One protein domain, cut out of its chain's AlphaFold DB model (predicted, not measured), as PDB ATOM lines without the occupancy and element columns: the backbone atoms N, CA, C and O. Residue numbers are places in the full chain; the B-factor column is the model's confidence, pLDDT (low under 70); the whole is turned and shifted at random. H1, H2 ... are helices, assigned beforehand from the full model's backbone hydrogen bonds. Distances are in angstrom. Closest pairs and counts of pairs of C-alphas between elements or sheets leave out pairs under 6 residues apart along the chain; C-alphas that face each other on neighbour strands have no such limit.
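Overview. This is residues 4 to 92 of the 93 residues of an uncharacterized protein of Streptococcus azizii (UniProt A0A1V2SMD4). Four helices, H1, H2, H3 and H5, run roughly along one direction, and H4 crosses one end of the group. H1, H3 and H5 run away from H4 and H2 runs back toward it, while the long link from H2 to H3 loops round the far side of H4. The printed part has 89 residues with five named helices, H1 to H5 in chain order, and no named strand: the class is all helix. It is compact, with a radius of gyration of the C-alphas of 12.3 A and spans of 38 by 29 by 19 A.

Arrangement. H2, residues 14 to 26, touches H4, residues 55 to 66, about perpendicular at 87 degrees; their closest C-alphas, Ala 24 and Ala 64, are 5.2 A apart. With residues 16 to 20 alone, H2 touches H5, residues 76 to 81, at a shallow tilt of 19 degrees, opposite ways; the closest C-alphas are Gln 16 and Ile 80, 6.1 A. H4, the hub, also touches H5 and H3, residues 38 to 48; the closest C-alphas are Ser 65 and Met 76, 5.9 A, and Ala 41 and Ala 58, 5.0 A. H1, residues 4 to 11, touches H3 at a shallow tilt of 18 degrees, the same way, closest at the C-alphas of Val 6 and Ile 40, 5.7 A. H3 and H5 are apart. In H1, H2, H3, H4 and H5 every O i to N i+4 pair is within hydrogen-bond range.

Along the chain. H1 begins at C-alpha 4 (0.919, 87.310, 34.918) and measures 10.3 A. H2 measures 18.2 A, H3 15.5 A, H4 16.8 A and H5 8.5 A, ending at C-alpha 81 (8.725, 92.347, 27.756).

Size, cuts and confidence. The C-alphas farthest apart, Lys 51 and Lys 71, are 39.0 A apart. The printed part has no cut; the link from H2 to H3 is long, with 11 residues. Residues 29 to 33 have pLDDT under 70.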
ATOM      1  N   GLU A   4      -0.051  86.832  35.914       94.31
ATOM      2  CA  GLU A   4       0.919  87.310  34.918       94.31
ATOM      3  C   GLU A   4       1.670  88.562  35.380       94.31
ATOM      4  O   GLU A   4       2.885  88.642  35.220       94.31
ATOM      5  N   LEU A   5       0.987  89.505  36.037       96.19
ATOM      6  CA  LEU A   5       1.638  90.677  36.622       96.19
ATOM      7  C   LEU A   5       2.609  90.274  37.739       96.19
ATOM      8  O   LEU A   5       3.741  90.745  37.763       96.19
ATOM      9  N   VAL A   6       2.202  89.379  38.643       96.88
ATOM     10  CA  VAL A   6       3.080  88.886  39.718       96.88
ATOM     11  C   VAL A   6       4.302  88.172  39.138       96.88
ATOM     12  O   VAL A   6       5.428  88.437  39.559       96.88
ATOM     13  N   LYS A   7       4.103  87.313  38.133       96.62
ATOM     14  CA  LYS A   7       5.192  86.628  37.430       96.62
ATOM     15  C   LYS A   7       6.146  87.629  36.783       96.62
ATOM     16  O   LYS A   7       7.350  87.533  37.006       96.62
ATOM     17  N   PHE A   8       5.606  88.617  36.069       96.56
ATOM     18  CA  PHE A   8       6.375  89.702  35.468       96.56
ATOM     19  C   PHE A   8       7.219  90.430  36.518       96.56
ATOM     20  O   PHE A   8       8.422  90.572  36.335       96.56
ATOM     21  N   ILE A   9       6.641  90.809  37.664       96.75
ATOM     22  CA  ILE A   9       7.369  91.504  38.739       96.75
ATOM     23  C   ILE A   9       8.618  90.724  39.175       96.75
ATOM     24  O   ILE A   9       9.688  91.313  39.341       96.75
ATOM     25  N   TYR A  10       8.509  89.403  39.328       96.94
ATOM     26  CA  TYR A  10       9.643  88.574  39.731       96.94
ATOM     27  C   TYR A  10      10.655  88.328  38.608       96.94
ATOM     28  O   TYR A  10      11.854  88.317  38.882       96.94
ATOM     29  N   SER A  11      10.211  88.148  37.362       95.38
ATOM     30  CA  SER A  11      11.099  87.809  36.241       95.38
ATOM     31  C   SER A  11      11.722  89.015  35.537       95.38
ATOM     32  O   SER A  11      12.682  88.860  34.787       95.38
ATOM     33  N   SER A  12      11.165  90.211  35.725       94.69
ATOM     34  CA  SER A  12      11.569  91.400  34.981       94.69
ATOM     35  C   SER A  12      12.856  92.043  35.486       94.69
ATOM     36  O   SER A  12      13.193  92.031  36.678       94.69
ATOM     37  N   SER A  13      13.556  92.683  34.549       95.75
ATOM     38  CA  SER A  13      14.694  93.547  34.855       95.75
ATOM     39  C   SER A  13      14.242  94.844  35.529       95.75
ATOM     40  O   SER A  13      13.089  95.266  35.413       95.75
ATOM     41  N   GLU A  14      15.164  95.541  36.193       94.44
ATOM     42  CA  GLU A  14      14.857  96.833  36.823       94.44
ATOM     43  C   GLU A  14      14.329  97.871  35.824       94.44
ATOM     44  O   GLU A  14      13.429  98.646  36.146       94.44
ATOM     45  N   GLY A  15      14.851  97.872  34.592       95.19
ATOM     46  CA  GLY A  15      14.384  98.770  33.533       95.19
ATOM     47  C   GLY A  15      12.928  98.507  33.146       95.19
ATOM     48  O   GLY A  15      12.159  99.447  32.946       95.19
ATOM     49  N   GLN A  16      12.522  97.237  33.104       95.94
ATOM     50  CA  GLN A  16      11.141  96.844  32.827       95.94
ATOM     51  C   GLN A  16      10.201  97.218  33.980       95.94
ATOM     52  O   GLN A  16       9.119  97.750  33.731       95.94
ATOM     53  N   LEU A  17      10.631  97.026  35.233       95.56
ATOM     54  CA  LEU A  17       9.861  97.441  36.411       95.56
ATOM     55  C   LEU A  17       9.657  98.961  36.446       95.56
ATOM     56  O   LEU A  17       8.536  99.429  36.641       95.56
ATOM     57  N   LYS A  18      10.714  99.739  36.173       94.88
ATOM     58  CA  LYS A  18      10.625 101.205  36.061       94.88
ATOM     59  C   LYS A  18       9.672 101.630  34.944       94.88
ATOM     60  O   LYS A  18       8.865 102.536  35.146       94.88
ATOM     61  N   ALA A  19       9.727 100.970  33.786       95.75
ATOM     62  CA  ALA A  19       8.823 101.256  32.673       95.75
ATOM     63  C   ALA A  19       7.357 100.981  33.041       95.75
ATOM     64  O   ALA A  19       6.493 101.810  32.755       95.75
ATOM     65  N   LEU A  20       7.087  99.857  33.710       95.44
ATOM     66  CA  LEU A  20       5.749  99.504  34.175       95.44
ATOM     67  C   LEU A  20       5.220 100.534  35.182       95.44
ATOM     68  O   LEU A  20       4.126 101.059  35.000       95.44
ATOM     69  N   GLN A  21       6.012 100.868  36.204       94.62
ATOM     70  CA  GLN A  21       5.625 101.847  37.219       94.62
ATOM     71  C   GLN A  21       5.359 103.228  36.605       94.62
ATOM     72  O   GLN A  21       4.359 103.866  36.930       94.62
ATOM     73  N   SER A  22       6.235 103.679  35.703       94.06
ATOM     74  CA  SER A  22       6.083 104.959  35.007       94.06
ATOM     75  C   SER A  22       4.779 105.012  34.208       94.06
ATOM     76  O   SER A  22       3.991 105.945  34.367       94.06
ATOM     77  N   LYS A  23       4.482 103.972  33.420       92.62
ATOM     78  CA  LYS A  23       3.240 103.912  32.639       92.62
ATOM     79  C   LYS A  23       1.999 103.809  33.519       92.62
ATOM     80  O   LYS A  23       1.031 104.510  33.253       92.62
ATOM     81  N   ALA A  24       2.028 102.992  34.571       92.50
ATOM     82  CA  ALA A  24       0.910 102.868  35.503       92.50
ATOM     83  C   ALA A  24       0.600 104.197  36.212       92.50
ATOM     84  O   ALA A  24      -0.560 104.522  36.431       92.50
ATOM     85  N   ASN A  25       1.626 104.991  36.529       91.44
ATOM     86  CA  ASN A  25       1.450 106.328  37.097       91.44
ATOM     87  C   ASN A  25       0.984 107.373  36.077       91.44
ATOM     88  O   ASN A  25       0.336 108.337  36.476       91.44
ATOM     89  N   ALA A  26       1.311 107.198  34.795       90.69
ATOM     90  CA  ALA A  26       0.866 108.080  33.719       90.69
ATOM     91  C   ALA A  26      -0.610 107.875  33.339       90.69
ATOM     92  O   ALA A  26      -1.199 108.749  32.706       90.69
ATOM     93  N   LEU A  27      -1.216 106.745  33.723       86.38
ATOM     94  CA  LEU A  27      -2.658 106.556  33.607       86.38
ATOM     95  C   LEU A  27      -3.361 107.483  34.603       86.38
ATOM     96  O   LEU A  27      -3.206 107.358  35.818       86.38
ATOM     97  N   THR A  28      -4.122 108.429  34.064       74.56
ATOM     98  CA  THR A  28      -4.941 109.375  34.826       74.56
ATOM     99  C   THR A  28      -6.406 108.948  34.762       74.56
ATOM    100  O   THR A  28      -6.835 108.340  33.782       74.56
ATOM    101  N   GLY A  29      -7.160 109.223  35.826       66.69
ATOM    102  CA  GLY A  29      -8.563 108.825  35.963       66.69
ATOM    103  C   GLY A  29      -8.860 108.221  37.332       66.69
ATOM    104  O   GLY A  29      -7.970 107.688  37.998       66.69
ATOM    105  N   GLU A  30     -10.112 108.331  37.764       61.94
ATOM    106  CA  GLU A  30     -10.586 107.673  38.976       61.94
ATOM    107  C   GLU A  30     -10.753 106.179  38.680       61.94
ATOM    108  O   GLU A  30     -11.522 105.784  37.807       61.94
ATOM    109  N   VAL A  31      -9.961 105.344  39.354       62.38
ATOM    110  CA  VAL A  31      -9.966 103.897  39.138       62.38
ATOM    111  C   VAL A  31     -10.344 103.216  40.443       62.38
ATOM    112  O   VAL A  31      -9.523 103.081  41.355       62.38
ATOM    113  N   THR A  32     -11.584 102.747  40.514       63.94
ATOM    114  CA  THR A  32     -12.061 101.906  41.612       63.94
ATOM    115  C   THR A  32     -11.783 100.449  41.265       63.94
ATOM    116  O   THR A  32     -12.508  99.836  40.489       63.94
ATOM    117  N   ILE A  33     -10.713  99.887  41.827       68.00
ATOM    118  CA  ILE A  33     -10.427  98.449  41.725       68.00
ATOM    119  C   ILE A  33     -10.957  97.792  42.989       68.00
ATOM    120  O   ILE A  33     -10.391  97.985  44.067       68.00
ATOM    121  N   SER A  34     -12.048  97.043  42.844       71.56
ATOM    122  CA  SER A  34     -12.628  96.253  43.934       71.56
ATOM    123  C   SER A  34     -11.858  94.954  44.198       71.56
ATOM    124  O   SER A  34     -12.140  94.270  45.180       71.56
ATOM    125  N   ASP A  35     -10.907  94.602  43.332       83.06
ATOM    126  CA  ASP A  35     -10.151  93.359  43.434       83.06
ATOM    127  C   ASP A  35      -9.099  93.398  44.540       83.06
ATOM    128  O   ASP A  35      -8.477  94.429  44.818       83.06
ATOM    129  N   ASP A  36      -8.841  92.226  45.118       89.62
ATOM    130  CA  ASP A  36      -7.714  92.030  46.018       89.62
ATOM    131  C   ASP A  36      -6.384  92.120  45.248       89.62
ATOM    132  O   ASP A  36      -6.122  91.378  44.294       89.62
ATOM    133  N   VAL A  37      -5.535  93.053  45.680       92.50
ATOM    134  CA  VAL A  37      -4.216  93.346  45.099       92.50
ATOM    135  C   VAL A  37      -3.062  92.992  46.040       92.50
ATOM    136  O   VAL A  37      -1.921  93.379  45.771       92.50
ATOM    137  N   SER A  38      -3.334  92.276  47.136       93.38
ATOM    138  CA  SER A  38      -2.341  91.942  48.166       93.38
ATOM    139  C   SER A  38      -1.122  91.225  47.575       93.38
ATOM    140  O   SER A  38       0.007  91.655  47.799       93.38
ATOM    141  N   ASP A  39      -1.341  90.245  46.693       94.69
ATOM    142  CA  ASP A  39      -0.265  89.508  46.014       94.69
ATOM    143  C   ASP A  39       0.651  90.409  45.169       94.69
ATOM    144  O   ASP A  39       1.869  90.221  45.141       94.69
ATOM    145  N   ILE A  40       0.085  91.406  44.476       95.31
ATOM    146  CA  ILE A  40       0.865  92.368  43.680       95.31
ATOM    147  C   ILE A  40       1.702  93.232  44.614       95.31
ATOM    148  O   ILE A  40       2.887  93.465  44.365       95.31
ATOM    149  N   ALA A  41       1.077  93.728  45.680       94.50
ATOM    150  CA  ALA A  41       1.708  94.634  46.621       94.50
ATOM    151  C   ALA A  41       2.874  93.944  47.353       94.50
ATOM    152  O   ALA A  41       3.952  94.530  47.487       94.50
ATOM    153  N   ASP A  42       2.697  92.677  47.727       95.69
ATOM    154  CA  ASP A  42       3.735  91.838  48.321       95.69
ATOM    155  C   ASP A  42       4.842  91.480  47.332       95.69
ATOM    156  O   ASP A  42       6.023  91.559  47.686       95.69
ATOM    157  N   ALA A  43       4.498  91.129  46.089       95.62
ATOM    158  CA  ALA A  43       5.490  90.869  45.049       95.62
ATOM    159  C   ALA A  43       6.364  92.103  44.802       95.62
ATOM    160  O   ALA A  43       7.592  92.001  44.778       95.62
ATOM    161  N   TRP A  44       5.748  93.283  44.698       95.00
ATOM    162  CA  TRP A  44       6.456  94.545  44.501       95.00
ATOM    163  C   TRP A  44       7.367  94.880  45.687       95.00
ATOM    164  O   TRP A  44       8.542  95.204  45.501       95.00
ATOM    165  N   LYS A  45       6.849  94.734  46.916       95.56
ATOM    166  CA  LYS A  45       7.611  94.932  48.156       95.56
ATOM    167  C   LYS A  45       8.843  94.034  48.198       95.56
ATOM    168  O   LYS A  45       9.944  94.534  48.414       95.56
ATOM    169  N   LYS A  46       8.667  92.726  47.979       95.62
ATOM    170  CA  LYS A  46       9.759  91.742  48.001       95.62
ATOM    171  C   LYS A  46      10.785  92.028  46.910       95.62
ATOM    172  O   LYS A  46      11.977  92.046  47.192       95.62
ATOM    173  N   ARG A  47      10.328  92.308  45.685       94.56
ATOM    174  CA  ARG A  47      11.204  92.529  44.528       94.56
ATOM    175  C   ARG A  47      12.119  93.743  44.677       94.56
ATOM    176  O   ARG A  47      13.232  93.714  44.153       94.56
ATOM    177  N   LEU A  48      11.643  94.786  45.357       92.06
ATOM    178  CA  LEU A  48      12.366  96.044  45.561       92.06
ATOM    179  C   LEU A  48      12.933  96.207  46.984       92.06
ATOM    180  O   LEU A  48      13.501  97.252  47.286       92.06
ATOM    181  N   GLY A  49      12.765  95.219  47.870       93.06
ATOM    182  CA  GLY A  49      13.232  95.298  49.260       93.06
ATOM    183  C   GLY A  49      12.564  96.407  50.086       93.06
ATOM    184  O   GLY A  49      13.195  96.994  50.965       93.06
ATOM    185  N   LEU A  50      11.299  96.739  49.801       92.00
ATOM    186  CA  LEU A  50      10.593  97.825  50.489       92.00
ATOM    187  C   LEU A  50      10.190  97.412  51.911       92.00
ATOM    188  O   LEU A  50       9.809  96.271  52.175       92.00
ATOM    189  N   LYS A  51      10.196  98.373  52.840       92.00
ATOM    190  CA  LYS A  51       9.748  98.140  54.225       92.00
ATOM    191  C   LYS A  51       8.222  98.051  54.334       92.00
ATOM    192  O   LYS A  51       7.705  97.250  55.112       92.00
ATOM    193  N   THR A  52       7.502  98.821  53.523       90.44
ATOM    194  CA  THR A  52       6.039  98.941  53.559       90.44
ATOM    195  C   THR A  52       5.392  98.434  52.274       90.44
ATOM    196  O   THR A  52       5.994  98.437  51.201       90.44
ATOM    197  N   VAL A  53       4.147  97.977  52.401       89.94
ATOM    198  CA  VAL A  53       3.303  97.580  51.271       89.94
ATOM    199  C   VAL A  53       2.685  98.836  50.654       89.94
ATOM    200  O   VAL A  53       2.182  99.696  51.374       89.94
ATOM    201  N   GLN A  54       2.715  98.957  49.324       88.44
ATOM    202  CA  GLN A  54       2.146 100.100  48.601       88.44
ATOM    203  C   GLN A  54       0.854  99.718  47.869       88.44
ATOM    204  O   GLN A  54       0.827  99.603  46.644       88.44
ATOM    205  N   THR A  55      -0.240  99.545  48.611       90.44
ATOM    206  CA  THR A  55      -1.528  99.083  48.061       90.44
ATOM    207  C   THR A  55      -2.075  99.999  46.961       90.44
ATOM    208  O   THR A  55      -2.592  99.519  45.957       90.44
ATOM    209  N   ALA A  56      -1.917 101.321  47.093       88.25
ATOM    210  CA  ALA A  56      -2.357 102.270  46.068       88.25
ATOM    211  C   ALA A  56      -1.612 102.081  44.734       88.25
ATOM    212  O   ALA A  56      -2.226 102.112  43.668       88.25
ATOM    213  N   LEU A  57      -0.298 101.833  44.787       90.00
ATOM    214  CA  LEU A  57       0.487 101.516  43.597       90.00
ATOM    215  C   LEU A  57       0.091 100.150  43.031       90.00
ATOM    216  O   LEU A  57      -0.091 100.030  41.825       90.00
ATOM    217  N   ALA A  58      -0.094  99.140  43.886       92.56
ATOM    218  CA  ALA A  58      -0.523  97.809  43.465       92.56
ATOM    219  C   ALA A  58      -1.845  97.847  42.686       92.56
ATOM    220  O   ALA A  58      -1.946  97.205  41.644       92.56
ATOM    221  N   ARG A  59      -2.807  98.678  43.115       91.25
ATOM    222  CA  ARG A  59      -4.033  98.945  42.347       91.25
ATOM    223  C   ARG A  59      -3.712  99.518  40.967       91.25
ATOM    224  O   ARG A  59      -4.102  98.935  39.962       91.25
ATOM    225  N   LYS A  60      -2.931 100.599  40.880       91.00
ATOM    226  CA  LYS A  60      -2.549 101.180  39.578       91.00
ATOM    227  C   LYS A  60      -1.869 100.168  38.654       91.00
ATOM    228  O   LYS A  60      -2.157 100.149  37.463       91.00
ATOM    229  N   LEU A  61      -0.991  99.323  39.194       93.06
ATOM    230  CA  LEU A  61      -0.316  98.266  38.439       93.06
ATOM    231  C   LEU A  61      -1.307  97.212  37.932       93.06
ATOM    232  O   LEU A  61      -1.242  96.855  36.757       93.06
ATOM    233  N   ALA A  62      -2.240  96.764  38.778       93.06
ATOM    234  CA  ALA A  62      -3.321  95.859  38.387       93.06
ATOM    235  C   ALA A  62      -4.118  96.441  37.211       93.06
ATOM    236  O   ALA A  62      -4.218  95.804  36.162       93.06
ATOM    237  N   TYR A  63      -4.582  97.685  37.349       91.56
ATOM    238  CA  TYR A  63      -5.321  98.376  36.294       91.56
ATOM    239  C   TYR A  63      -4.513  98.499  35.005       91.56
ATOM    240  O   TYR A  63      -4.987  98.117  33.941       91.56
ATOM    241  N   ALA A  64      -3.270  98.976  35.090       92.12
ATOM    242  CA  ALA A  64      -2.402  99.132  33.928       92.12
ATOM    243  C   ALA A  64      -2.138  97.801  33.209       92.12
ATOM    244  O   ALA A  64      -2.097  97.766  31.980       92.12
ATOM    245  N   SER A  65      -1.970  96.712  33.965       93.00
ATOM    246  CA  SER A  65      -1.667  95.387  33.417       93.00
ATOM    247  C   SER A  65      -2.820  94.764  32.631       93.00
ATOM    248  O   SER A  65      -2.566  93.972  31.728       93.00
ATOM    249  N   ALA A  66      -4.063  95.139  32.944       91.75
ATOM    250  CA  ALA A  66      -5.263  94.617  32.295       91.75
ATOM    251  C   ALA A  66      -5.627  95.351  30.990       91.75
ATOM    252  O   ALA A  66      -6.505  94.901  30.256       91.75
ATOM    253  N   ARG A  67      -4.979  96.486  30.702       91.62
ATOM    254  CA  ARG A  67      -5.273  97.313  29.524       91.62
ATOM    255  C   ARG A  67      -4.538  96.805  28.295       91.62
ATOM    256  O   ARG A  67      -3.385  96.369  28.375       91.62
ATOM    257  N   HIS A  68      -5.185  96.959  27.145       94.75
ATOM    258  CA  HIS A  68      -4.662  96.483  25.871       94.75
ATOM    259  C   HIS A  68      -4.387  97.656  24.943       94.75
ATOM    260  O   HIS A  68      -5.130  98.633  24.887       94.75
ATOM    261  N   HIS A  69      -3.287  97.576  24.209       94.75
ATOM    262  CA  HIS A  69      -2.909  98.601  23.261       94.75
ATOM    263  C   HIS A  69      -3.935  98.663  22.119       94.75
ATOM    264  O   HIS A  69      -4.187  97.652  21.463       94.75
ATOM    265  N   TYR A  70      -4.491  99.845  21.836       93.81
ATOM    266  CA  TYR A  70      -5.631 100.004  20.916       93.81
ATOM    267  C   TYR A  70      -5.378  99.457  19.500       93.81
ATOM    268  O   TYR A  70      -6.313  99.081  18.802       93.81
ATOM    269  N   LYS A  71      -4.115  99.449  19.048       93.31
ATOM    270  CA  LYS A  71      -3.752  99.081  17.669       93.31
ATOM    271  C   LYS A  71      -3.624  97.575  17.445       93.31
ATOM    272  O   LYS A  71      -3.923  97.099  16.358       93.31
ATOM    273  N   ASP A  72      -3.067  96.855  18.410       94.44
ATOM    274  CA  ASP A  72      -2.635  95.461  18.240       94.44
ATOM    275  C   ASP A  72      -3.070  94.546  19.387       94.44
ATOM    276  O   ASP A  72      -2.676  93.384  19.417       94.44
ATOM    277  N   GLY A  73      -3.873  95.055  20.323       93.69
ATOM    278  CA  GLY A  73      -4.464  94.270  21.400       93.69
ATOM    279  C   GLY A  73      -3.452  93.721  22.400       93.69
ATOM    280  O   GLY A  73      -3.814  92.864  23.191       93.69
ATOM    281  N   LYS A  74      -2.193  94.176  22.384       95.44
ATOM    282  CA  LYS A  74      -1.163  93.691  23.309       95.44
ATOM    283  C   LYS A  74      -1.269  94.356  24.667       95.44
ATOM    284  O   LYS A  74      -1.470  95.566  24.758       95.44
ATOM    285  N   THR A  75      -1.069  93.583  25.720       95.19
ATOM    286  CA  THR A  75      -0.979  94.119  27.076       95.19
ATOM    287  C   THR A  75       0.279  94.964  27.243       95.19
ATOM    288  O   THR A  75       1.294  94.813  26.549       95.19
ATOM    289  N   MET A  76       0.247  95.848  28.237       94.25
ATOM    290  CA  MET A  76       1.416  96.640  28.604       94.25
ATOM    291  C   MET A  76       2.609  95.762  29.023       94.25
ATOM    292  O   MET A  76       3.756  96.106  28.731       94.25
ATOM    293  N   LEU A  77       2.348  94.617  29.663       95.88
ATOM    294  CA  LEU A  77       3.380  93.671  30.095       95.88
ATOM    295  C   LEU A  77       4.081  93.013  28.904       95.88
ATOM    296  O   LEU A  77       5.310  92.936  28.889       95.88
ATOM    297  N   GLU A  78       3.329  92.590  27.888       96.12
ATOM    298  CA  GLU A  78       3.888  92.000  26.666       96.12
ATOM    299  C   GLU A  78       4.751  93.001  25.901       96.12
ATOM    300  O   GLU A  78       5.852  92.669  25.459       96.12
ATOM    301  N   ASP A  79       4.289  94.244  25.777       95.94
ATOM    302  CA  ASP A  79       5.052  95.289  25.104       95.94
ATOM    303  C   ASP A  79       6.353  95.616  25.837       95.94
ATOM    304  O   ASP A  79       7.405  95.712  25.203       95.94
ATOM    305  N   ILE A  80       6.314  95.760  27.165       96.25
ATOM    306  CA  ILE A  80       7.526  96.004  27.955       96.25
ATOM    307  C   ILE A  80       8.477  94.802  27.866       96.25
ATOM    308  O   ILE A  80       9.685  94.992  27.711       96.25
ATOM    309  N   SER A  81       7.942  93.579  27.914       95.62
ATOM    310  CA  SER A  81       8.725  92.347  27.756       95.62
ATOM    311  C   SER A  81       9.424  92.297  26.397       95.62
ATOM    312  O   SER A  81      10.595  91.941  26.321       95.62
ATOM    313  N   ALA A  82       8.748  92.752  25.340       95.19
ATOM    314  CA  ALA A  82       9.287  92.864  23.986       95.19
ATOM    315  C   ALA A  82      10.168  94.114  23.756       95.19
ATOM    316  O   ALA A  82      10.507  94.423  22.615       95.19
ATOM    317  N   GLY A  83      10.503  94.879  24.803       93.62
ATOM    318  CA  GLY A  83      11.341  96.080  24.706       93.62
ATOM    319  C   GLY A  83      10.634  97.326  24.155       93.62
ATOM    320  O   GLY A  83      11.262  98.369  23.973       93.62
ATOM    321  N   LYS A  84       9.315  97.282  23.932       92.75
ATOM    322  CA  LYS A  84       8.503  98.397  23.411       92.75
ATOM    323  C   LYS A  84       8.102  99.386  24.509       92.75
ATOM    324  O   LYS A  84       6.938  99.748  24.683       92.75
ATOM    325  N   THR A  85       9.082  99.885  25.251       88.69
ATOM    326  CA  THR A  85       8.850 100.776  26.399       88.69
ATOM    327  C   THR A  85       8.380 102.179  25.999       88.69
ATOM    328  O   THR A  85       7.702 102.828  26.792       88.69
ATOM    329  N   ARG A  86       8.625 102.615  24.754       88.56
ATOM    330  CA  ARG A  86       8.274 103.958  24.240       88.56
ATOM    331  C   ARG A  86       6.788 104.194  23.940       88.56
ATOM    332  O   ARG A  86       6.413 105.327  23.667       88.56
ATOM    333  N   ARG A  87       5.934 103.164  23.971       89.88
ATOM    334  CA  ARG A  87       4.482 103.334  23.760       89.88
ATOM    335  C   ARG A  87       3.868 104.233  24.841       89.88
ATOM    336  O   ARG A  87       4.212 104.098  26.015       89.88
ATOM    337  N   HIS A  88       2.951 105.121  24.476       91.12
ATOM    338  CA  HIS A  88       2.293 105.996  25.450       91.12
ATOM    339  C   HIS A  88       1.312 105.207  26.325       91.12
ATOM    340  O   HIS A  88       0.640 104.299  25.843       91.12
ATOM    341  N   ALA A  89       1.208 105.558  27.610       90.31
ATOM    342  CA  ALA A  89       0.283 104.896  28.536       90.31
ATOM    343  C   ALA A  89      -1.187 105.039  28.092       90.31
ATOM    344  O   ALA A  89      -1.949 104.082  28.171       90.31
ATOM    345  N   ASN A  90      -1.553 106.188  27.515       89.44
ATOM    346  CA  ASN A  90      -2.907 106.445  27.008       89.44
ATOM    347  C   ASN A  90      -3.258 105.633  25.752       89.44
ATOM    348  O   ASN A  90      -4.409 105.617  25.335       89.44
ATOM    349  N   SER A  91      -2.283 104.960  25.133       90.75
ATOM    350  CA  SER A  91      -2.536 104.048  24.013       90.75
ATOM    351  C   SER A  91      -3.052 102.679  24.465       90.75
ATOM    352  O   SER A  91      -3.396 101.858  23.622       90.75
ATOM    353  N   TYR A  92      -3.098 102.415  25.769       92.00
ATOM    354  CA  TYR A  92      -3.710 101.217  26.325       92.00
ATOM    355  C   TYR A  92      -5.111 101.593  26.789       92.00
ATOM    356  O   TYR A  92      -5.218 102.528  27.586       92.00
TER     357      TYR A  92